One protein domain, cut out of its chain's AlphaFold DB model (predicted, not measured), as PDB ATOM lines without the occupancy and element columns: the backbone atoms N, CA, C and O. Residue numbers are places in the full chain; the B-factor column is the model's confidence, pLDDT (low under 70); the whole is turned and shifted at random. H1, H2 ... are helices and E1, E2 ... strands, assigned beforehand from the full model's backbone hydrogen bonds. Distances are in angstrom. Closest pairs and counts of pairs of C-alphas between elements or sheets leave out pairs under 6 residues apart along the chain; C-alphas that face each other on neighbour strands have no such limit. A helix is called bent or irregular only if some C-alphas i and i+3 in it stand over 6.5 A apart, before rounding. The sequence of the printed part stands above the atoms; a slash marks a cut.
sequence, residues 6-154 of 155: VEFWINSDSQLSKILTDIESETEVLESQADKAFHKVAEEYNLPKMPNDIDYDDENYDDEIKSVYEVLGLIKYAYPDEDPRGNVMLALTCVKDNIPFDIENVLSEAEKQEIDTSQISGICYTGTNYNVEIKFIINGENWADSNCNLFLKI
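AT A GLANCE: This is residues 6 to 154 of the 155 residues of an uncharacterized protein of Flavobacteriaceae bacterium (strain 3519-10) (UniProt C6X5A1). Four helices follow one another in the order H2, H3, H5, H4 towards a small three-stranded sheet at one end, with H4 packed between H5 and one face of that sheet. H1 makes a corner with H2 and reaches H5, H6 packs on H4 beside the sheet, and residues 57 to 63 stick out as a free loop. The printed part has 149 residues, with six named helices followed by three named strands; the sheet order is E2, E1, E3, antiparallel throughout. The class is mostly helix, and the whole is compact, with a radius of gyration of the C-alphas of 15.9 A and spans of 49 by 38 by 26 A.

IN THESE COORDINATES: Find C-alpha 6 at (396.541, 312.514, 375.832), where H1, residues 6 to 12, begins. H2 takes residues 14 to 26, 18.5 A long, and H3 residues 30 to 44, 20.5 A. H3 is neither bent nor irregular, but only just: C-alphas 38 and 41 are 6.1 A apart. Look next for H4 at residues 68 to 78, 15.3 A, H5 at 84 to 96, 18.3 A, beginning at C-alpha 84 (383.323, 310.582, 373.956), and H6 at 103 to 112, 14.5 A. E1 is residues 120 to 126, 16.8 A, E2 133 to 138, 16.4 A, and E3 150 to 153, ending at C-alpha 153 (388.280, 285.649, 379.963).

HOW THE PARTS SIT: Begin at the hub, H5, which touches three helices. It touches H3 at a shallow tilt of 18 degrees, the same way, closest at the C-alphas of Ala 34 and Arg 85, 4.5 A. It touches H4 at a steep tilt of 50 degrees, opposite ways, closest at Leu 72 and Ala 91, C-alphas 5.1 A apart. With residues 89 to 93 alone it touches H1, the closest C-alphas being Val 6 and Leu 90, 6.1 A. H2 and H3 form a helical hairpin, closest at C-alphas 23 and 33, 5.9 A; H1 and H2 touch only at the corner, closest at C-alphas 10 and 17, 5.4 A. H4 is on the sheet in two layers, a helix on one face, at a height of 8.8 A over E2 and E1; C-alphas 73 and 133, 5.2 A apart, are its closest to E2. H6 touches H4, closest at C-alphas 78 and 106, 4.6 A, and only grazes the sheet. Between E2 and E1, a hairpin, N 124 and O 135 are within hydrogen-bond range at 2.8 A; between E1 and E3, N 123 and O 152 at 2.8 A. Every O i to N i+4 pair is within range in H1, H2, H4, H5 and H6, and 10 of 11 in H3.

THE WHOLE: The C-alphas of Ser 14 and Gly 140 are the two farthest apart, 49.7 A. The printed part has no cut. The links H3 to H4, 23 residues, and E2 to E3, 11 residues, are long. Mean pLDDT of the printed part is 91.9; residues 144 to 146 are under 70.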
ATOM      1  N   VAL A   6     397.298 312.139 377.030       94.19
ATOM      2  CA  VAL A   6     396.541 312.514 375.832       94.19
ATOM      3  C   VAL A   6     396.918 313.931 375.412       94.19
ATOM      4  O   VAL A   6     397.250 314.173 374.253       94.19
ATOM      5  N   GLU A   7     396.912 314.868 376.361       94.12
ATOM      6  CA  GLU A   7     397.288 316.262 376.109       94.12
ATOM      7  C   GLU A   7     398.745 316.373 375.640       94.12
ATOM      8  O   GLU A   7     399.039 317.106 374.695       94.12
ATOM      9  N   PHE A   8     399.652 315.599 376.242       95.00
ATOM     10  CA  PHE A   8     401.044 315.524 375.813       95.00
ATOM     11  C   PHE A   8     401.165 315.070 374.357       95.00
ATOM     12  O   PHE A   8     401.890 315.695 373.579       95.00
ATOM     13  N   TRP A   9     400.450 314.015 373.955       96.25
ATOM     14  CA  TRP A   9     400.498 313.535 372.574       96.25
ATOM     15  C   TRP A   9     399.946 314.576 371.595       96.25
ATOM     16  O   TRP A   9     400.613 314.902 370.615       96.25
ATOM     17  N   ILE A  10     398.792 315.178 371.897       95.94
ATOM     18  CA  ILE A  10     398.190 316.230 371.060       95.94
ATOM     19  C   ILE A  10     399.141 317.423 370.894       95.94
ATOM     20  O   ILE A  10     399.284 317.954 369.794       95.94
ATOM     21  N   ASN A  11     399.809 317.842 371.971       95.94
ATOM     22  CA  ASN A  11     400.696 319.006 371.954       95.94
ATOM     23  C   ASN A  11     402.058 318.727 371.303       95.94
ATOM     24  O   ASN A  11     402.683 319.647 370.769       95.94
ATOM     25  N   SER A  12     402.545 317.486 371.369       96.19
ATOM     26  CA  SER A  12     403.849 317.096 370.818       96.19
ATOM     27  C   SER A  12     403.785 316.654 369.355       96.19
ATOM     28  O   SER A  12     404.805 316.713 368.663       96.19
ATOM     29  N   ASP A  13     402.607 316.265 368.863       97.69
ATOM     30  CA  ASP A  13     402.417 315.750 367.514       97.69
ATOM     31  C   ASP A  13     401.531 316.674 366.663       97.69
ATOM     32  O   ASP A  13     400.300 316.699 366.748       97.69
ATOM     33  N   SER A  14     402.179 317.431 365.773       97.25
ATOM     34  CA  SER A  14     401.488 318.351 364.867       97.25
ATOM     35  C   SER A  14     400.559 317.650 363.872       97.25
ATOM     36  O   SER A  14     399.606 318.273 363.404       97.25
ATOM     37  N   GLN A  15     400.843 316.393 363.513       98.00
ATOM     38  CA  GLN A  15     400.012 315.634 362.583       98.00
ATOM     39  C   GLN A  15     398.717 315.205 363.277       98.00
ATOM     40  O   GLN A  15     397.640 315.444 362.730       98.00
ATOM     41  N   LEU A  16     398.803 314.700 364.513       98.00
ATOM     42  CA  LEU A  16     397.622 314.423 365.333       98.00
ATOM     43  C   LEU A  16     396.784 315.689 365.530       98.00
ATOM     44  O   LEU A  16     395.585 315.689 365.257       98.00
ATOM     45  N   SER A  17     397.416 316.783 365.962       97.38
ATOM     46  CA  SER A  17     396.729 318.058 366.198       97.38
ATOM     47  C   SER A  17     395.974 318.541 364.954       97.38
ATOM     48  O   SER A  17     394.820 318.973 365.041       97.38
ATOM     49  N   LYS A  18     396.584 318.395 363.771       98.25
ATOM     50  CA  LYS A  18     395.939 318.709 362.496       98.25
ATOM     51  C   LYS A  18     394.739 317.801 362.217       98.25
ATOM     52  O   LYS A  18     393.683 318.319 361.874       98.25
ATOM     53  N   ILE A  19     394.873 316.484 362.393       98.31
ATOM     54  CA  ILE A  19     393.770 315.528 362.189       98.31
ATOM     55  C   ILE A  19     392.574 315.878 363.077       98.31
ATOM     56  O   ILE A  19     391.442 315.903 362.595       98.31
ATOM     57  N   LEU A  20     392.814 316.181 364.355       98.06
ATOM     58  CA  LEU A  20     391.754 316.548 365.295       98.06
ATOM     59  C   LEU A  20     391.093 317.876 364.912       98.06
ATOM     60  O   LEU A  20     389.868 317.953 364.874       98.06
ATOM     61  N   THR A  21     391.884 318.880 364.524       97.81
ATOM     62  CA  THR A  21     391.365 320.167 364.028       97.81
ATOM     63  C   THR A  21     390.491 319.979 362.782       97.81
ATOM     64  O   THR A  21     389.415 320.569 362.672       97.81
ATOM     65  N   ASP A  22     390.924 319.132 361.845       98.06
ATOM     66  CA  ASP A  22     390.166 318.830 360.632       98.06
ATOM     67  C   ASP A  22     388.833 318.145 360.990       98.06
ATOM     68  O   ASP A  22     387.783 318.544 360.487       98.06
ATOM     69  N   ILE A  23     388.836 317.180 361.918       98.06
ATOM     70  CA  ILE A  23     387.617 316.512 362.410       98.06
ATOM     71  C   ILE A  23     386.648 317.509 363.061       98.06
ATOM     72  O   ILE A  23     385.456 317.483 362.742       98.06
ATOM     73  N   GLU A  24     387.143 318.387 363.936       96.88
ATOM     74  CA  GLU A  24     386.339 319.425 364.594       96.88
ATOM     75  C   GLU A  24     385.695 320.378 363.580       96.88
ATOM     76  O   GLU A  24     384.550 320.793 363.753       96.88
ATOM     77  N   SER A  25     386.395 320.680 362.484       97.25
ATOM     78  CA  SER A  25     385.872 321.539 361.418       97.25
ATOM     79  C   SER A  25     384.772 320.883 360.569       97.25
ATOM     80  O   SER A  25     383.973 321.579 359.942       97.25
ATOM     81  N   GLU A  26     384.710 319.547 360.536       97.06
ATOM     82  CA  GLU A  26     383.758 318.802 359.707       97.06
ATOM     83  C   GLU A  26     382.378 318.627 360.366       97.06
ATOM     84  O   GLU A  26     381.398 318.349 359.669       97.06
ATOM     85  N   THR A  27     382.279 318.693 361.696       96.06
ATOM     86  CA  THR A  27     381.020 318.461 362.422       96.06
ATOM     87  C   THR A  27     381.074 318.999 363.849       96.06
ATOM     88  O   THR A  27     382.097 318.881 364.508       96.06
ATOM     89  N   GLU A  28     379.955 319.520 364.357       95.69
ATOM     90  CA  GLU A  28     379.811 319.941 365.763       95.69
ATOM     91  C   GLU A  28     379.312 318.808 366.688       95.69
ATOM     92  O   GLU A  28     379.234 318.990 367.900       95.69
ATOM     93  N   VAL A  29     378.951 317.639 366.139       97.94
ATOM     94  CA  VAL A  29     378.402 316.508 366.912       97.94
ATOM     95  C   VAL A  29     379.544 315.695 367.519       97.94
ATOM     96  O   VAL A  29     380.329 315.097 366.781       97.94
ATOM     97  N   LEU A  30     379.625 315.644 368.851       97.44
ATOM     98  CA  LEU A  30     380.761 315.061 369.579       97.44
ATOM     99  C   LEU A  30     380.963 313.574 369.271       97.44
ATOM    100  O   LEU A  30     382.090 313.133 369.075       97.44
ATOM    101  N   GLU A  31     379.882 312.810 369.148       97.06
ATOM    102  CA  GLU A  31     379.915 311.385 368.813       97.06
ATOM    103  C   GLU A  31     380.444 311.155 367.394       97.06
ATOM    104  O   GLU A  31     381.187 310.210 367.146       97.06
ATOM    105  N   SER A  32     380.113 312.056 366.464       98.00
ATOM    106  CA  SER A  32     380.638 312.023 365.096       98.00
ATOM    107  C   SER A  32     382.126 312.380 365.067       98.00
ATOM    108  O   SER A  32     382.893 311.773 364.320       98.00
ATOM    109  N   GLN A  33     382.563 313.326 365.907       98.31
ATOM    110  CA  GLN A  33     383.988 313.621 366.077       98.31
ATOM    111  C   GLN A  33     384.739 312.413 366.659       98.31
ATOM    112  O   GLN A  33     385.794 312.048 366.142       98.31
ATOM    113  N   ALA A  34     384.179 311.763 367.682       98.12
ATOM    114  CA  ALA A  34     384.765 310.591 368.327       98.12
ATOM    115  C   ALA A  34     384.892 309.398 367.362       98.12
ATOM    116  O   ALA A  34     385.968 308.814 367.250       98.12
ATOM    117  N   ASP A  35     383.842 309.084 366.597       98.38
ATOM    118  CA  ASP A  35     383.872 308.018 365.585       98.38
ATOM    119  C   ASP A  35     384.909 308.301 364.485       98.38
ATOM    120  O   ASP A  35     385.723 307.445 364.128       98.38
ATOM    121  N   LYS A  36     384.975 309.546 363.998       98.38
ATOM    122  CA  LYS A  36     386.003 309.941 363.024       98.38
ATOM    123  C   LYS A  36     387.413 309.846 363.594       98.38
ATOM    124  O   LYS A  36     388.307 309.418 362.867       98.38
ATOM    125  N   ALA A  37     387.623 310.233 364.851       98.31
ATOM    126  CA  ALA A  37     388.923 310.128 365.508       98.31
ATOM    127  C   ALA A  37     389.339 308.659 365.668       98.31
ATOM    128  O   ALA A  37     390.460 308.309 365.302       98.31
ATOM    129  N   PHE A  38     388.412 307.794 366.096       98.56
ATOM    130  CA  PHE A  38     388.621 306.348 366.214       98.56
ATOM    131  C   PHE A  38     389.146 305.745 364.906       98.56
ATOM    132  O   PHE A  38     390.069 304.935 364.915       98.56
ATOM    133  N   HIS A  39     388.595 306.172 363.768       98.44
ATOM    134  CA  HIS A  39     389.034 305.706 362.458       98.44
ATOM    135  C   HIS A  39     390.325 306.374 361.971       98.44
ATOM    136  O   HIS A  39     391.304 305.678 361.706       98.44
ATOM    137  N   LYS A  40     390.331 307.706 361.841       98.25
ATOM    138  CA  LYS A  40     391.414 308.447 361.177       98.25
ATOM    139  C   LYS A  40     392.730 308.364 361.947       98.25
ATOM    140  O   LYS A  40     393.778 308.220 361.329       98.25
ATOM    141  N   VAL A  41     392.690 308.444 363.278       98.50
ATOM    142  CA  VAL A  41     393.912 308.389 364.091       98.50
ATOM    143  C   VAL A  41     394.459 306.964 364.126       98.50
ATOM    144  O   VAL A  41     395.652 306.772 363.925       98.50
ATOM    145  N   ALA A  42     393.612 305.944 364.302       98.00
ATOM    146  CA  ALA A  42     394.090 304.562 364.263       98.00
ATOM    147  C   ALA A  42     394.747 304.218 362.915       98.00
ATOM    148  O   ALA A  42     395.778 303.554 362.890       98.00
ATOM    149  N   GLU A  43     394.185 304.698 361.802       97.81
ATOM    150  CA  GLU A  43     394.757 304.504 360.467       97.81
ATOM    151  C   GLU A  43     396.089 305.245 360.284       97.81
ATOM    152  O   GLU A  43     397.070 304.626 359.875       97.81
ATOM    153  N   GLU A  44     396.156 306.534 360.635       98.19
ATOM    154  CA  GLU A  44     397.375 307.344 360.488       98.19
ATOM    155  C   GLU A  44     398.561 306.758 361.268       98.19
ATOM    156  O   GLU A  44     399.690 306.739 360.780       98.19
ATOM    157  N   TYR A  45     398.302 306.261 362.478       97.38
ATOM    158  CA  TYR A  45     399.331 305.736 363.376       97.38
ATOM    159  C   TYR A  45     399.492 304.215 363.291       97.38
ATOM    160  O   TYR A  45     400.258 303.644 364.065       97.38
ATOM    161  N   ASN A  46     398.807 303.562 362.344       96.62
ATOM    162  CA  ASN A  46     398.841 302.113 362.139       96.62
ATOM    163  C   ASN A  46     398.586 301.319 363.438       96.62
ATOM    164  O   ASN A  46     399.305 300.373 363.765       96.62
ATOM    165  N   LEU A  47     397.575 301.742 364.198       96.56
ATOM    166  CA  LEU A  47     397.157 301.093 365.438       96.56
ATOM    167  C   LEU A  47     396.144 299.978 365.135       96.56
ATOM    168  O   LEU A  47     395.284 300.169 364.265       96.56
ATOM    169  N   PRO A  48     396.174 298.845 365.866       95.62
ATOM    170  CA  PRO A  48     395.154 297.808 365.740       95.62
ATOM    171  C   PRO A  48     393.803 298.377 366.180       95.62
ATOM    172  O   PRO A  48     393.554 298.607 367.362       95.62
ATOM    173  N   LYS A  49     392.919 298.664 365.226       95.94
ATOM    174  CA  LYS A  49     391.662 299.368 365.499       95.94
ATOM    175  C   LYS A  49     390.615 298.408 366.050       95.94
ATOM    176  O   LYS A  49     389.932 298.725 367.022       95.94
ATOM    177  N   MET A  50     390.497 297.249 365.415       95.81
ATOM    178  CA  MET A  50     389.562 296.180 365.747       95.81
ATOM    179  C   MET A  50     390.324 294.929 366.202       95.81
ATOM    180  O   MET A  50     391.482 294.770 365.822       95.81
ATOM    181  N   PRO A  51     389.683 293.996 366.930       91.75
ATOM    182  CA  PRO A  51     390.343 292.764 367.365       91.75
ATOM    183  C   PRO A  51     390.924 291.960 366.196       91.75
ATOM    184  O   PRO A  51     392.037 291.473 366.270       91.75
ATOM    185  N   ASN A  52     390.227 291.903 365.057       91.19
ATOM    186  CA  ASN A  52     390.706 291.185 363.867       91.19
ATOM    187  C   ASN A  52     391.939 291.821 363.195       91.19
ATOM    188  O   ASN A  52     392.470 291.237 362.253       91.19
ATOM    189  N   ASP A  53     392.366 293.013 363.629       91.75
ATOM    190  CA  ASP A  53     393.633 293.611 363.197       91.75
ATOM    191  C   ASP A  53     394.833 293.009 363.966       91.75
ATOM    192  O   ASP A  53     395.981 293.315 363.647       91.75
ATOM    193  N   ILE A  54     394.572 292.164 364.972       88.69
ATOM    194  CA  ILE A  54     395.550 291.458 365.803       88.69
ATOM    195  C   ILE A  54     395.508 289.966 365.459       88.69
ATOM    196  O   ILE A  54     394.439 289.356 365.395       88.69
ATOM    197  N   ASP A  55     396.683 289.371 365.263       84.56
ATOM    198  CA  ASP A  55     396.825 287.925 365.098       84.56
ATOM    199  C   ASP A  55     397.002 287.258 366.469       84.56
ATOM    200  O   ASP A  55     398.117 287.094 366.961       84.56
ATOM    201  N   TYR A  56     395.882 286.920 367.113       77.56
ATOM    202  CA  TYR A  56     395.883 286.229 368.411       77.56
ATOM    203  C   TYR A  56     396.374 284.773 368.322       77.56
ATOM    204  O   TYR A  56     396.615 284.155 369.357       77.56
ATOM    205  N   ASP A  57     396.494 284.216 367.112       77.62
ATOM    206  CA  ASP A  57     396.968 282.848 366.888       77.62
ATOM    207  C   ASP A  57     398.499 282.790 366.676       77.62
ATOM    208  O   ASP A  57     399.056 281.695 366.531       77.62
ATOM    209  N   ASP A  58     399.203 283.933 366.670       78.50
ATOM    210  CA  ASP A  58     400.670 283.975 366.617       78.50
ATOM    211  C   ASP A  58     401.261 283.375 367.905       78.50
ATOM    212  O   ASP A  58     400.937 283.776 369.020       78.50
ATOM    213  N   GLU A  59     402.186 282.423 367.767       75.62
ATOM    214  CA  GLU A  59     402.889 281.805 368.901       75.62
ATOM    215  C   GLU A  59     403.737 282.812 369.706       75.62
ATOM    216  O   GLU A  59     404.148 282.514 370.829       75.62
ATOM    217  N   ASN A  60     404.011 283.990 369.139       75.88
ATOM    218  CA  ASN A  60     404.681 285.116 369.789       75.88
ATOM    219  C   ASN A  60     403.707 286.235 370.184       75.88
ATOM    220  O   ASN A  60     404.168 287.345 370.465       75.88
ATOM    221  N   TYR A  61     402.395 285.978 370.162       70.88
ATOM    222  CA  TYR A  61     401.397 286.945 370.595       70.88
ATOM    223  C   TYR A  61     401.690 287.388 372.030       70.88
ATOM    224  O   TYR A  61     401.889 286.579 372.940       70.88
ATOM    225  N   ASP A  62     401.754 288.702 372.201       74.31
ATOM    226  CA  ASP A  62     401.848 289.329 373.501       74.31
ATOM    227  C   ASP A  62     400.423 289.628 373.971       74.31
ATOM    228  O   ASP A  62     399.730 290.460 373.380       74.31
ATOM    229  N   ASP A  63     399.994 288.939 375.031       71.12
ATOM    230  CA  ASP A  63     398.669 289.086 375.642       71.12
ATOM    231  C   ASP A  63     398.376 290.527 376.105       71.12
ATOM    232  O   ASP A  63     397.213 290.870 376.359       71.12
ATOM    233  N   GLU A  64     399.403 291.379 376.198       73.44
ATOM    234  CA  GLU A  64     399.279 292.810 376.478       73.44
ATOM    235  C   GLU A  64     398.779 293.620 375.269       73.44
ATOM    236  O   GLU A  64     398.170 294.675 375.461       73.44
ATOM    237  N   ILE A  65     398.940 293.126 374.034       78.81
ATOM    238  CA  ILE A  65     398.485 293.829 372.828       78.81
ATOM    239  C   ILE A  65     396.957 293.795 372.767       78.81
ATOM    240  O   ILE A  65     396.338 292.734 372.647       78.81
ATOM    241  N   LYS A  66     396.349 294.982 372.792       89.81
ATOM    242  CA  LYS A  66     394.901 295.191 372.659       89.81
ATOM    243  C   LYS A  66     394.583 296.116 371.498       89.81
ATOM    244  O   LYS A  66     395.347 297.023 371.174       89.81
ATOM    245  N   SER A  67     393.420 295.911 370.895       95.19
ATOM    246  CA  SER A  67     392.870 296.819 369.897       95.19
ATOM    247  C   SER A  67     392.266 298.062 370.549       95.19
ATOM    248  O   SER A  67     391.847 298.048 371.711       95.19
ATOM    249  N   VAL A  68     392.149 299.147 369.781       97.62
ATOM    250  CA  VAL A  68     391.487 300.382 370.236       97.62
ATOM    251  C   VAL A  68     390.042 300.091 370.647       97.62
ATOM    252  O   VAL A  68     389.568 300.632 371.640       97.62
ATOM    253  N   TYR A  69     389.357 299.197 369.929       97.56
ATOM    254  CA  TYR A  69     388.018 298.712 370.260       97.56
ATOM    255  C   TYR A  69     387.941 298.076 371.660       97.56
ATOM    256  O   TYR A  69     387.045 298.410 372.435       97.56
ATOM    257  N   GLU A  70     388.884 297.198 372.012       95.56
ATOM    258  CA  GLU A  70     388.930 296.560 373.336       95.56
ATOM    259  C   GLU A  70     389.135 297.582 374.452       95.56
ATOM    260  O   GLU A  70     388.391 297.600 375.434       95.56
ATOM    261  N   VAL A  71     390.122 298.465 374.291       96.62
ATOM    262  CA  VAL A  71     390.451 299.462 375.315       96.62
ATOM    263  C   VAL A  71     389.318 300.481 375.469       96.62
ATOM    264  O   VAL A  71     388.928 300.813 376.587       96.62
ATOM    265  N   LEU A  72     388.717 300.925 374.360       97.81
ATOM    266  CA  LEU A  72     387.592 301.859 374.376       97.81
ATOM    267  C   LEU A  72     386.362 301.275 375.081       97.81
ATOM    268  O   LEU A  72     385.684 301.998 375.807       97.81
ATOM    269  N   GLY A  73     386.078 299.982 374.898       97.06
ATOM    270  CA  GLY A  73     384.975 299.316 375.592       97.06
ATOM    271  C   GLY A  73     385.123 299.383 377.114       97.06
ATOM    272  O   GLY A  73     384.162 299.707 377.811       97.06
ATOM    273  N   LEU A  74     386.337 299.145 377.617       96.38
ATOM    274  CA  LEU A  74     386.648 299.243 379.046       96.38
ATOM    275  C   LEU A  74     386.530 300.685 379.557       96.38
ATOM    276  O   LEU A  74     385.884 300.923 380.576       96.38
ATOM    277  N   ILE A  75     387.095 301.647 378.820       96.56
ATOM    278  CA  ILE A  75     387.044 303.076 379.157       96.56
ATOM    279  C   ILE A  75     385.600 303.572 379.243       96.56
ATOM    280  O   ILE A  75     385.229 304.184 380.240       96.56
ATOM    281  N   LYS A  76     384.770 303.292 378.231       96.38
ATOM    282  CA  LYS A  76     383.364 303.732 378.207       96.38
ATOM    283  C   LYS A  76     382.560 303.153 379.363       96.38
ATOM    284  O   LYS A  76     381.636 303.803 379.833       96.38
ATOM    285  N   TYR A  77     382.888 301.941 379.802       95.88
ATOM    286  CA  TYR A  77     382.222 301.342 380.948       95.88
ATOM    287  C   TYR A  77     382.660 301.983 382.262       95.88
ATOM    288  O   TYR A  77     381.809 302.286 383.086       95.88
ATOM    289  N   ALA A  78     383.964 302.210 382.452       95.06
ATOM    290  CA  ALA A  78     384.490 302.856 383.655       95.06
ATOM    291  C   ALA A  78     384.086 304.337 383.764       95.06
ATOM    292  O   ALA A  78     383.923 304.852 384.869       95.06
ATOM    293  N   TYR A  79     383.928 305.017 382.625       92.94
ATOM    294  CA  TYR A  79     383.679 306.454 382.537       92.94
ATOM    295  C   TYR A  79     382.536 306.777 381.550       92.94
ATOM    296  O   TYR A  79     382.769 307.382 380.495       92.94
ATOM    297  N   PRO A  80     381.287 306.375 381.861       89.69
ATOM    298  CA  PRO A  80     380.163 306.457 380.923       89.69
ATOM    299  C   PRO A  80     379.686 307.888 380.634       89.69
ATOM    300  O   PRO A  80     379.092 308.126 379.585       89.69
ATOM    301  N   ASP A  81     379.963 308.833 381.538       91.81
ATOM    302  CA  ASP A  81     379.523 310.232 381.443       91.81
ATOM    303  C   ASP A  81     380.603 311.183 380.879       91.81
ATOM    304  O   ASP A  81     380.367 312.387 380.755       91.81
ATOM    305  N   GLU A  82     381.793 310.666 380.558       93.50
ATOM    306  CA  GLU A  82     382.904 311.466 380.029       93.50
ATOM    307  C   GLU A  82     382.718 311.834 378.550       93.50
ATOM    308  O   GLU A  82     381.968 311.201 377.802       93.50
ATOM    309  N   ASP A  83     383.440 312.870 378.103       96.00
ATOM    310  CA  ASP A  83     383.414 313.295 376.703       96.00
ATOM    311  C   ASP A  83     383.849 312.129 375.789       96.00
ATOM    312  O   ASP A  83     384.958 311.597 375.942       96.00
ATOM    313  N   PRO A  84     383.028 311.736 374.797       96.81
ATOM    314  CA  PRO A  84     383.323 310.582 373.956       96.81
ATOM    315  C   PRO A  84     384.624 310.729 373.159       96.81
ATOM    316  O   PRO A  84     385.286 309.734 372.858       96.81
ATOM    317  N   ARG A  85     385.028 311.964 372.843       97.00
ATOM    318  CA  ARG A  85     386.294 312.264 372.162       97.00
ATOM    319  C   ARG A  85     387.469 312.007 373.093       97.00
ATOM    320  O   ARG A  85     388.472 311.443 372.664       97.00
ATOM    321  N   GLY A  86     387.320 312.371 374.368       96.44
ATOM    322  CA  GLY A  86     388.292 312.076 375.419       96.44
ATOM    323  C   GLY A  86     388.497 310.572 375.583       96.44
ATOM    324  O   GLY A  86     389.634 310.104 375.538       96.44
ATOM    325  N   ASN A  87     387.405 309.807 375.656       96.75
ATOM    326  CA  ASN A  87     387.453 308.346 375.764       96.75
ATOM    327  C   ASN A  87     388.162 307.689 374.568       96.75
ATOM    328  O   ASN A  87     389.023 306.827 374.751       96.75
ATOM    329  N   VAL A  88     387.855 308.125 373.342       98.12
ATOM    330  CA  VAL A  88     388.533 307.638 372.129       98.12
ATOM    331  C   VAL A  88     390.021 307.978 372.138       98.12
ATOM    332  O   VAL A  88     390.848 307.111 371.861       98.12
ATOM    333  N   MET A  89     390.381 309.215 372.482       97.94
ATOM    334  CA  MET A  89     391.781 309.635 372.513       97.94
ATOM    335  C   MET A  89     392.585 308.918 373.597       97.94
ATOM    336  O   MET A  89     393.742 308.565 373.357       97.94
ATOM    337  N   LEU A  90     391.982 308.645 374.754       96.50
ATOM    338  CA  LEU A  90     392.602 307.828 375.790       96.50
ATOM    339  C   LEU A  90     392.848 306.399 375.289       96.50
ATOM    340  O   LEU A  90     393.970 305.914 375.403       96.50
ATOM    341  N   ALA A  91     391.854 305.766 374.653       97.56
ATOM    342  CA  ALA A  91     392.003 304.425 374.086       97.56
ATOM    343  C   ALA A  91     393.137 304.355 373.050       97.56
ATOM    344  O   ALA A  91     393.993 303.475 373.120       97.56
ATOM    345  N   LEU A  92     393.176 305.314 372.120       98.19
ATOM    346  CA  LEU A  92     394.229 305.419 371.104       98.19
ATOM    347  C   LEU A  92     395.615 305.594 371.733       98.19
ATOM    348  O   LEU A  92     396.568 304.958 371.293       98.19
ATOM    349  N   THR A  93     395.725 306.431 372.770       96.75
ATOM    350  CA  THR A  93     396.993 306.671 373.476       96.75
ATOM    351  C   THR A  93     397.466 305.409 374.192       96.75
ATOM    352  O   THR A  93     398.627 305.029 374.057       96.75
ATOM    353  N   CYS A  94     396.563 304.721 374.897       95.12
ATOM    354  CA  CYS A  94     396.876 303.470 375.580       95.12
ATOM    355  C   CYS A  94     397.391 302.403 374.611       95.12
ATOM    356  O   CYS A  94     398.423 301.797 374.873       95.12
ATOM    357  N   VAL A  95     396.727 302.218 373.466       95.94
ATOM    358  CA  VAL A  95     397.165 301.244 372.454       95.94
ATOM    359  C   VAL A  95     398.495 301.646 371.821       95.94
ATOM    360  O   VAL A  95     399.380 300.809 371.669       95.94
ATOM    361  N   LYS A  96     398.670 302.928 371.479       95.50
ATOM    362  CA  LYS A  96     399.908 303.440 370.877       95.50
ATOM    363  C   LYS A  96     401.128 303.206 371.767       95.50
ATOM    364  O   LYS A  96     402.180 302.821 371.264       95.50
ATOM    365  N   ASP A  97     400.991 303.473 373.062       93.38
ATOM    366  CA  ASP A  97     402.103 303.434 374.016       93.38
ATOM    367  C   ASP A  97     402.156 302.123 374.825       93.38
ATOM    368  O   ASP A  97     402.947 302.015 375.761       93.38
ATOM    369  N   ASN A  98     401.336 301.128 374.456       91.25
ATOM    370  CA  ASN A  98     401.161 299.854 375.164       91.25
ATOM    371  C   ASN A  98     400.929 300.039 376.676       91.25
ATOM    372  O   ASN A  98     401.532 299.369 377.514       91.25
ATOM    373  N   ILE A  99     400.087 301.011 377.033       90.81
ATOM    374  CA  ILE A  99     399.720 301.296 378.418       90.81
ATOM    375  C   ILE A  99     398.496 300.436 378.759       90.81
ATOM    376  O   ILE A  99     397.436 300.638 378.156       90.81
ATOM    377  N   PRO A 100     398.595 299.515 379.734       86.44
ATOM    378  CA  PRO A 100     397.459 298.704 380.142       86.44
ATOM    379  C   PRO A 100     396.375 299.591 380.758       86.44
ATOM    380  O   PRO A 100     396.657 300.456 381.590       86.44
ATOM    381  N   PHE A 101     395.124 299.370 380.357       86.00
ATOM    382  CA  PHE A 101     393.994 300.047 380.981       86.00
ATOM    383  C   PHE A 101     393.634 299.367 382.303       86.00
ATOM    384  O   PHE A 101     393.524 298.142 382.372       86.00
ATOM    385  N   ASP A 102     393.454 300.171 383.349       83.56
ATOM    386  CA  ASP A 102     393.197 299.683 384.700       83.56
ATOM    387  C   ASP A 102     391.796 299.064 384.816       83.56
ATOM    388  O   ASP A 102     390.775 299.761 384.829       83.56
ATOM    389  N   ILE A 103     391.761 297.734 384.918       86.44
ATOM    390  CA  ILE A 103     390.524 296.964 385.036       86.44
ATOM    391  C   ILE A 103     389.819 297.198 386.377       86.44
ATOM    392  O   ILE A 103     388.603 297.033 386.451       86.44
ATOM    393  N   GLU A 104     390.531 297.637 387.421       89.38
ATOM    394  CA  GLU A 104     389.952 297.862 388.750       89.38
ATOM    395  C   GLU A 104     388.872 298.949 388.709       89.38
ATOM    396  O   GLU A 104     387.828 298.813 389.345       89.38
ATOM    397  N   ASN A 105     389.055 299.994 387.895       89.94
ATOM    398  CA  ASN A 105     388.026 301.023 387.706       89.94
ATOM    399  C   ASN A 105     386.773 300.458 387.024       89.94
ATOM    400  O   ASN A 105     385.655 300.825 387.384       89.94
ATOM    401  N   VAL A 106     386.951 299.532 386.079       93.25
ATOM    402  CA  VAL A 106     385.841 298.859 385.389       93.25
ATOM    403  C   VAL A 106     385.071 297.968 386.365       93.25
ATOM    404  O   VAL A 106     383.843 298.009 386.401       93.25
ATOM    405  N   LEU A 107     385.781 297.191 387.188       92.56
ATOM    406  CA  LEU A 107     385.178 296.330 388.209       92.56
ATOM    407  C   LEU A 107     384.486 297.151 389.300       92.56
ATOM    408  O   LEU A 107     383.365 296.835 389.682       92.56
ATOM    409  N   SER A 108     385.097 298.250 389.743       92.44
ATOM    410  CA  SER A 108     384.481 299.180 390.694       92.44
ATOM    411  C   SER A 108     383.161 299.747 390.165       92.44
ATOM    412  O   SER A 108     382.187 299.862 390.909       92.44
ATOM    413  N   GLU A 109     383.101 300.084 388.874       93.31
ATOM    414  CA  GLU A 109     381.864 300.547 388.245       93.31
ATOM    415  C   GLU A 109     380.822 299.424 388.115       93.31
ATOM    416  O   GLU A 109     379.629 299.659 388.312       93.31
ATOM    417  N   ALA A 110     381.262 298.182 387.896       93.25
ATOM    418  CA  ALA A 110     380.393 297.005 387.885       93.25
ATOM    419  C   ALA A 110     379.723 296.770 389.247       93.25
ATOM    420  O   ALA A 110     378.516 296.529 389.320       93.25
ATOM    421  N   GLU A 111     380.482 296.892 390.338       93.56
ATOM    422  CA  GLU A 111     379.969 296.727 391.703       93.56
ATOM    423  C   GLU A 111     378.928 297.792 392.057       93.56
ATOM    424  O   GLU A 111     377.924 297.486 392.704       93.56
ATOM    425  N   LYS A 112     379.110 299.038 391.594       93.06
ATOM    426  CA  LYS A 112     378.098 300.102 391.747       93.06
ATOM    427  C   LYS A 112     376.797 299.775 391.014       93.06
ATOM    428  O   LYS A 112     375.736 300.217 391.447       93.06
ATOM    429  N   GLN A 113     376.879 298.993 389.938       91.00
ATOM    430  CA  GLN A 113     375.734 298.459 389.196       91.00
ATOM    431  C   GLN A 113     375.217 297.126 389.772       91.00
ATOM    432  O   GLN A 113     374.451 296.426 389.113       91.00
ATOM    433  N   GLU A 114     375.610 296.780 391.004       92.81
ATOM    434  CA  GLU A 114     375.195 295.572 391.730       92.81
ATOM    435  C   GLU A 114     375.625 294.250 391.060       92.81
ATOM    436  O   GLU A 114     375.048 293.192 391.325       92.81
ATOM    437  N   ILE A 115     376.661 294.281 390.214       90.81
ATOM    438  CA  ILE A 115     377.266 293.077 389.639       90.81
ATOM    439  C   ILE A 115     378.249 292.482 390.654       90.81
ATOM    440  O   ILE A 115     379.185 293.148 391.091       90.81
ATOM    441  N   ASP A 116     378.059 291.208 391.012       91.12
ATOM    442  CA  ASP A 116     379.008 290.462 391.847       91.12
ATOM    443  C   ASP A 116     380.265 290.123 391.036       91.12
ATOM    444  O   ASP A 116     380.290 289.169 390.249       91.12
ATOM    445  N   THR A 117     381.319 290.913 391.235       91.69
ATOM    446  CA  THR A 117     382.600 290.783 390.532       91.69
ATOM    447  C   THR A 117     383.267 289.430 390.754       91.69
ATOM    448  O   THR A 117     383.939 288.932 389.852       91.69
ATOM    449  N   SER A 118     382.998 288.758 391.882       90.31
ATOM    450  CA  SER A 118     383.512 287.409 392.160       90.31
ATOM    451  C   SER A 118     382.923 286.328 391.247       90.31
ATOM    452  O   SER A 118     383.459 285.220 391.162       90.31
ATOM    453  N   GLN A 119     381.807 286.628 390.577       91.00
ATOM    454  CA  GLN A 119     381.141 285.721 389.648       91.00
ATOM    455  C   GLN A 119     381.487 286.005 388.188       91.00
ATOM    456  O   GLN A 119     381.062 285.235 387.329       91.00
ATOM    457  N   ILE A 120     382.226 287.073 387.879       91.69
ATOM    458  CA  ILE A 120     382.574 287.421 386.500       91.69
ATOM    459  C   ILE A 120     383.548 286.377 385.948       91.69
ATOM    460  O   ILE A 120     384.621 286.144 386.490       91.69
ATOM    461  N   SER A 121     383.159 285.751 384.840       90.00
ATOM    462  CA  SER A 121     383.967 284.775 384.100       90.00
ATOM    463  C   SER A 121     384.699 285.393 382.906       90.00
ATOM    464  O   SER A 121     385.661 284.825 382.387       90.00
ATOM    465  N   GLY A 122     384.240 286.556 382.445       91.25
ATOM    466  CA  GLY A 122     384.840 287.282 381.338       91.25
ATOM    467  C   GLY A 122     384.014 288.480 380.892       91.25
ATOM    468  O   GLY A 122     382.936 288.761 381.423       91.25
ATOM    469  N   ILE A 123     384.538 289.171 379.889       92.69
ATOM    470  CA  ILE A 123     383.946 290.347 379.266       92.69
ATOM    471  C   ILE A 123     383.561 289.997 377.839       92.69
ATOM    472  O   ILE A 123     384.385 289.545 377.045       92.69
ATOM    473  N   CYS A 124     382.298 290.238 377.517       93.69
ATOM    474  CA  CYS A 124     381.797 290.203 376.163       93.69
ATOM    475  C   CYS A 124     381.746 291.617 375.583       93.69
ATOM    476  O   CYS A 124     381.091 292.494 376.141       93.69
ATOM    477  N   TYR A 125     382.397 291.818 374.445       94.75
ATOM    478  CA  TYR A 125     382.370 293.067 373.700       94.75
ATOM    479  C   TYR A 125     381.354 292.978 372.567       94.75
ATOM    480  O   TYR A 125     381.367 292.036 371.770       94.75
ATOM    481  N   THR A 126     380.509 293.994 372.453       94.25
ATOM    482  CA  THR A 126     379.444 294.097 371.448       94.25
ATOM    483  C   THR A 126     379.483 295.464 370.764       94.25
ATOM    484  O   THR A 126     380.219 296.352 371.187       94.25
ATOM    485  N   GLY A 127     378.703 295.640 369.697       93.69
ATOM    486  CA  GLY A 127     378.714 296.875 368.908       93.69
ATOM    487  C   GLY A 127     379.858 296.922 367.892       93.69
ATOM    488  O   GLY A 127     380.561 295.945 367.666       93.69
ATOM    489  N   THR A 128     380.020 298.047 367.202       92.44
ATOM    490  CA  THR A 128     381.002 298.175 366.111       92.44
ATOM    491  C   THR A 128     381.767 299.480 366.217       92.44
ATOM    492  O   THR A 128     381.149 300.522 366.449       92.44
ATOM    493  N   ASN A 129     383.073 299.437 365.941       94.94
ATOM    494  CA  ASN A 129     383.957 300.604 365.963       94.94
ATOM    495  C   ASN A 129     383.842 301.361 367.304       94.94
ATOM    496  O   ASN A 129     383.847 300.746 368.368       94.94
ATOM    497  N   TYR A 130     383.663 302.681 367.251       94.50
ATOM    498  CA  TYR A 130     383.429 303.550 368.404       94.50
ATOM    499  C   TYR A 130     382.205 303.154 369.264       94.50
ATOM    500  O   TYR A 130     382.177 303.373 370.480       94.50
ATOM    501  N   ASN A 131     381.195 302.517 368.664       96.19
ATOM    502  CA  ASN A 131     379.980 302.090 369.367       96.19
ATOM    503  C   ASN A 131     380.176 300.796 370.171       96.19
ATOM    504  O   ASN A 131     379.197 300.131 370.492       96.19
ATOM    505  N   VAL A 132     381.421 300.422 370.473       96.94
ATOM    506  CA  VAL A 132     381.725 299.301 371.358       96.94
ATOM    507  C   VAL A 132     381.084 299.485 372.730       96.94
ATOM    508  O   VAL A 132     381.119 300.573 373.312       96.94
ATOM    509  N   GLU A 133     380.519 298.405 373.245       95.50
ATOM    510  CA  GLU A 133     380.003 298.282 374.604       95.50
ATOM    511  C   GLU A 133     380.486 296.962 375.196       95.50
ATOM    512  O   GLU A 133     380.705 295.989 374.465       95.50
ATOM    513  N   ILE A 134     380.623 296.915 376.520       94.81
ATOM    514  CA  ILE A 134     380.966 295.682 377.221       94.81
ATOM    515  C   ILE A 134     379.804 295.191 378.069       94.81
ATOM    516  O   ILE A 134     379.033 295.966 378.634       94.81
ATOM    517  N   LYS A 135     379.730 293.872 378.193       92.62
ATOM    518  CA  LYS A 135     378.856 293.170 379.117       92.62
ATOM    519  C   LYS A 135     379.677 292.134 379.870       92.62
ATOM    520  O   LYS A 135     380.366 291.319 379.259       92.62
ATOM    521  N   PHE A 136     379.561 292.123 381.191       92.88
ATOM    522  CA  PHE A 136     380.130 291.054 382.000       92.88
ATOM    523  C   PHE A 136     379.334 289.761 381.841       92.88
ATOM    524  O   PHE A 136     378.104 289.769 381.861       92.88
ATOM    525  N   ILE A 137     380.053 288.654 381.686       91.00
ATOM    526  CA  ILE A 137     379.485 287.309 381.638       91.00
ATOM    527  C   ILE A 137     379.766 286.644 382.976       91.00
ATOM    528  O   ILE A 137     380.928 286.416 383.323       91.00
ATOM    529  N   ILE A 138     378.716 286.320 383.725       89.06
ATOM    530  CA  ILE A 138     378.849 285.658 385.028       89.06
ATOM    531  C   ILE A 138     378.924 284.131 384.884       89.06
ATOM    532  O   ILE A 138     378.487 283.549 383.890       89.06
ATOM    533  N   ASN A 139     379.476 283.463 385.893       83.44
ATOM    534  CA  ASN A 139     379.610 282.012 385.937       83.44
ATOM    535  C   ASN A 139     378.268 281.310 385.681       83.44
ATOM    536  O   ASN A 139     377.300 281.479 386.420       83.44
ATOM    537  N   GLY A 140     378.237 280.466 384.647       78.19
ATOM    538  CA  GLY A 140     377.048 279.714 384.243       78.19
ATOM    539  C   GLY A 140     376.216 280.370 383.137       78.19
ATOM    540  O   GLY A 140     375.319 279.710 382.612       78.19
ATOM    541  N   GLU A 141     376.522 281.606 382.729       81.38
ATOM    542  CA  GLU A 141     375.939 282.209 381.530       81.38
ATOM    543  C   GLU A 141     376.652 281.745 380.255       81.38
ATOM    544  O   GLU A 141     377.873 281.593 380.206       81.38
ATOM    545  N   ASN A 142     375.872 281.525 379.193       74.50
ATOM    546  CA  ASN A 142     376.413 281.255 377.868       74.50
ATOM    547  C   ASN A 142     376.554 282.568 377.090       74.50
ATOM    548  O   ASN A 142     375.568 283.257 376.822       74.50
ATOM    549  N   TRP A 143     377.778 282.896 376.689       71.56
ATOM    550  CA  TRP A 143     378.075 284.086 375.896       71.56
ATOM    551  C   TRP A 143     377.743 283.912 374.404       71.56
ATOM    552  O   TRP A 143     377.609 284.913 373.700       71.56
ATOM    553  N   ALA A 144     377.551 282.676 373.920       69.81
ATOM    554  CA  ALA A 144     377.284 282.387 372.506       69.81
ATOM    555  C   ALA A 144     375.993 283.044 371.976       69.81
ATOM    556  O   ALA A 144     375.903 283.342 370.788       69.81
ATOM    557  N   ASP A 145     375.030 283.332 372.855       66.31
ATOM    558  CA  ASP A 145     373.762 283.986 372.503       66.31
ATOM    559  C   ASP A 145     373.798 285.521 372.685       66.31
ATOM    560  O   ASP A 145     372.788 286.197 372.493       66.31
ATOM    561  N   SER A 146     374.946 286.101 373.065       67.19
ATOM    562  CA  SER A 146     375.057 287.509 373.493       67.19
ATOM    563  C   SER A 146     375.500 288.492 372.395       67.19
ATOM    564  O   SER A 146     375.929 289.593 372.726       67.19
ATOM    565  N   ASN A 147     375.414 288.131 371.104       82.69
ATOM    566  CA  ASN A 147     375.944 288.936 369.981       82.69
ATOM    567  C   ASN A 147     377.393 289.413 370.223       82.69
ATOM    568  O   ASN A 147     377.757 290.551 369.926       82.69
ATOM    569  N   CYS A 148     378.200 288.529 370.808       88.69
ATOM    570  CA  CYS A 148     379.558 288.829 371.224       88.69
ATOM    571  C   CYS A 148     380.500 288.886 370.021       88.69
ATOM    572  O   CYS A 148     380.674 287.879 369.337       88.69
ATOM    573  N   ASN A 149     381.129 290.036 369.787       88.75
ATOM    574  CA  ASN A 149     382.140 290.192 368.738       88.75
ATOM    575  C   ASN A 149     383.528 289.754 369.211       88.75
ATOM    576  O   ASN A 149     384.333 289.295 368.409       88.75
ATOM    577  N   LEU A 150     383.793 289.884 370.512       89.81
ATOM    578  CA  LEU A 150     385.001 289.407 371.173       89.81
ATOM    579  C   LEU A 150     384.650 289.019 372.609       89.81
ATOM    580  O   LEU A 150     383.957 289.766 373.296       89.81
ATOM    581  N   PHE A 151     385.151 287.876 373.067       90.00
ATOM    582  CA  PHE A 151     385.050 287.457 374.460       90.00
ATOM    583  C   PHE A 151     386.449 287.316 375.055       90.00
ATOM    584  O   PHE A 151     387.258 286.546 374.541       90.00
ATOM    585  N   LEU A 152     386.710 288.026 376.152       87.69
ATOM    586  CA  LEU A 152     387.953 287.920 376.912       87.69
ATOM    587  C   LEU A 152     387.670 287.328 378.286       87.69
ATOM    588  O   LEU A 152     386.806 287.808 379.018       87.69
ATOM    589  N   LYS A 153     388.411 286.288 378.654       84.69
ATOM    590  CA  LYS A 153     388.280 285.649 379.963       84.69
ATOM    591  C   LYS A 153     389.031 286.460 381.024       84.69
ATOM    592  O   LYS A 153     390.189 286.799 380.811       84.69
ATOM    593  N   ILE A 154     388.396 286.700 382.170       78.88
ATOM    594  CA  ILE A 154     389.049 287.234 383.376       78.88
ATOM    595  C   ILE A 154     389.200 286.047 384.332       78.88
ATOM    596  O   ILE A 154     388.229 285.323 384.552       78.88
TER     597      ILE A 154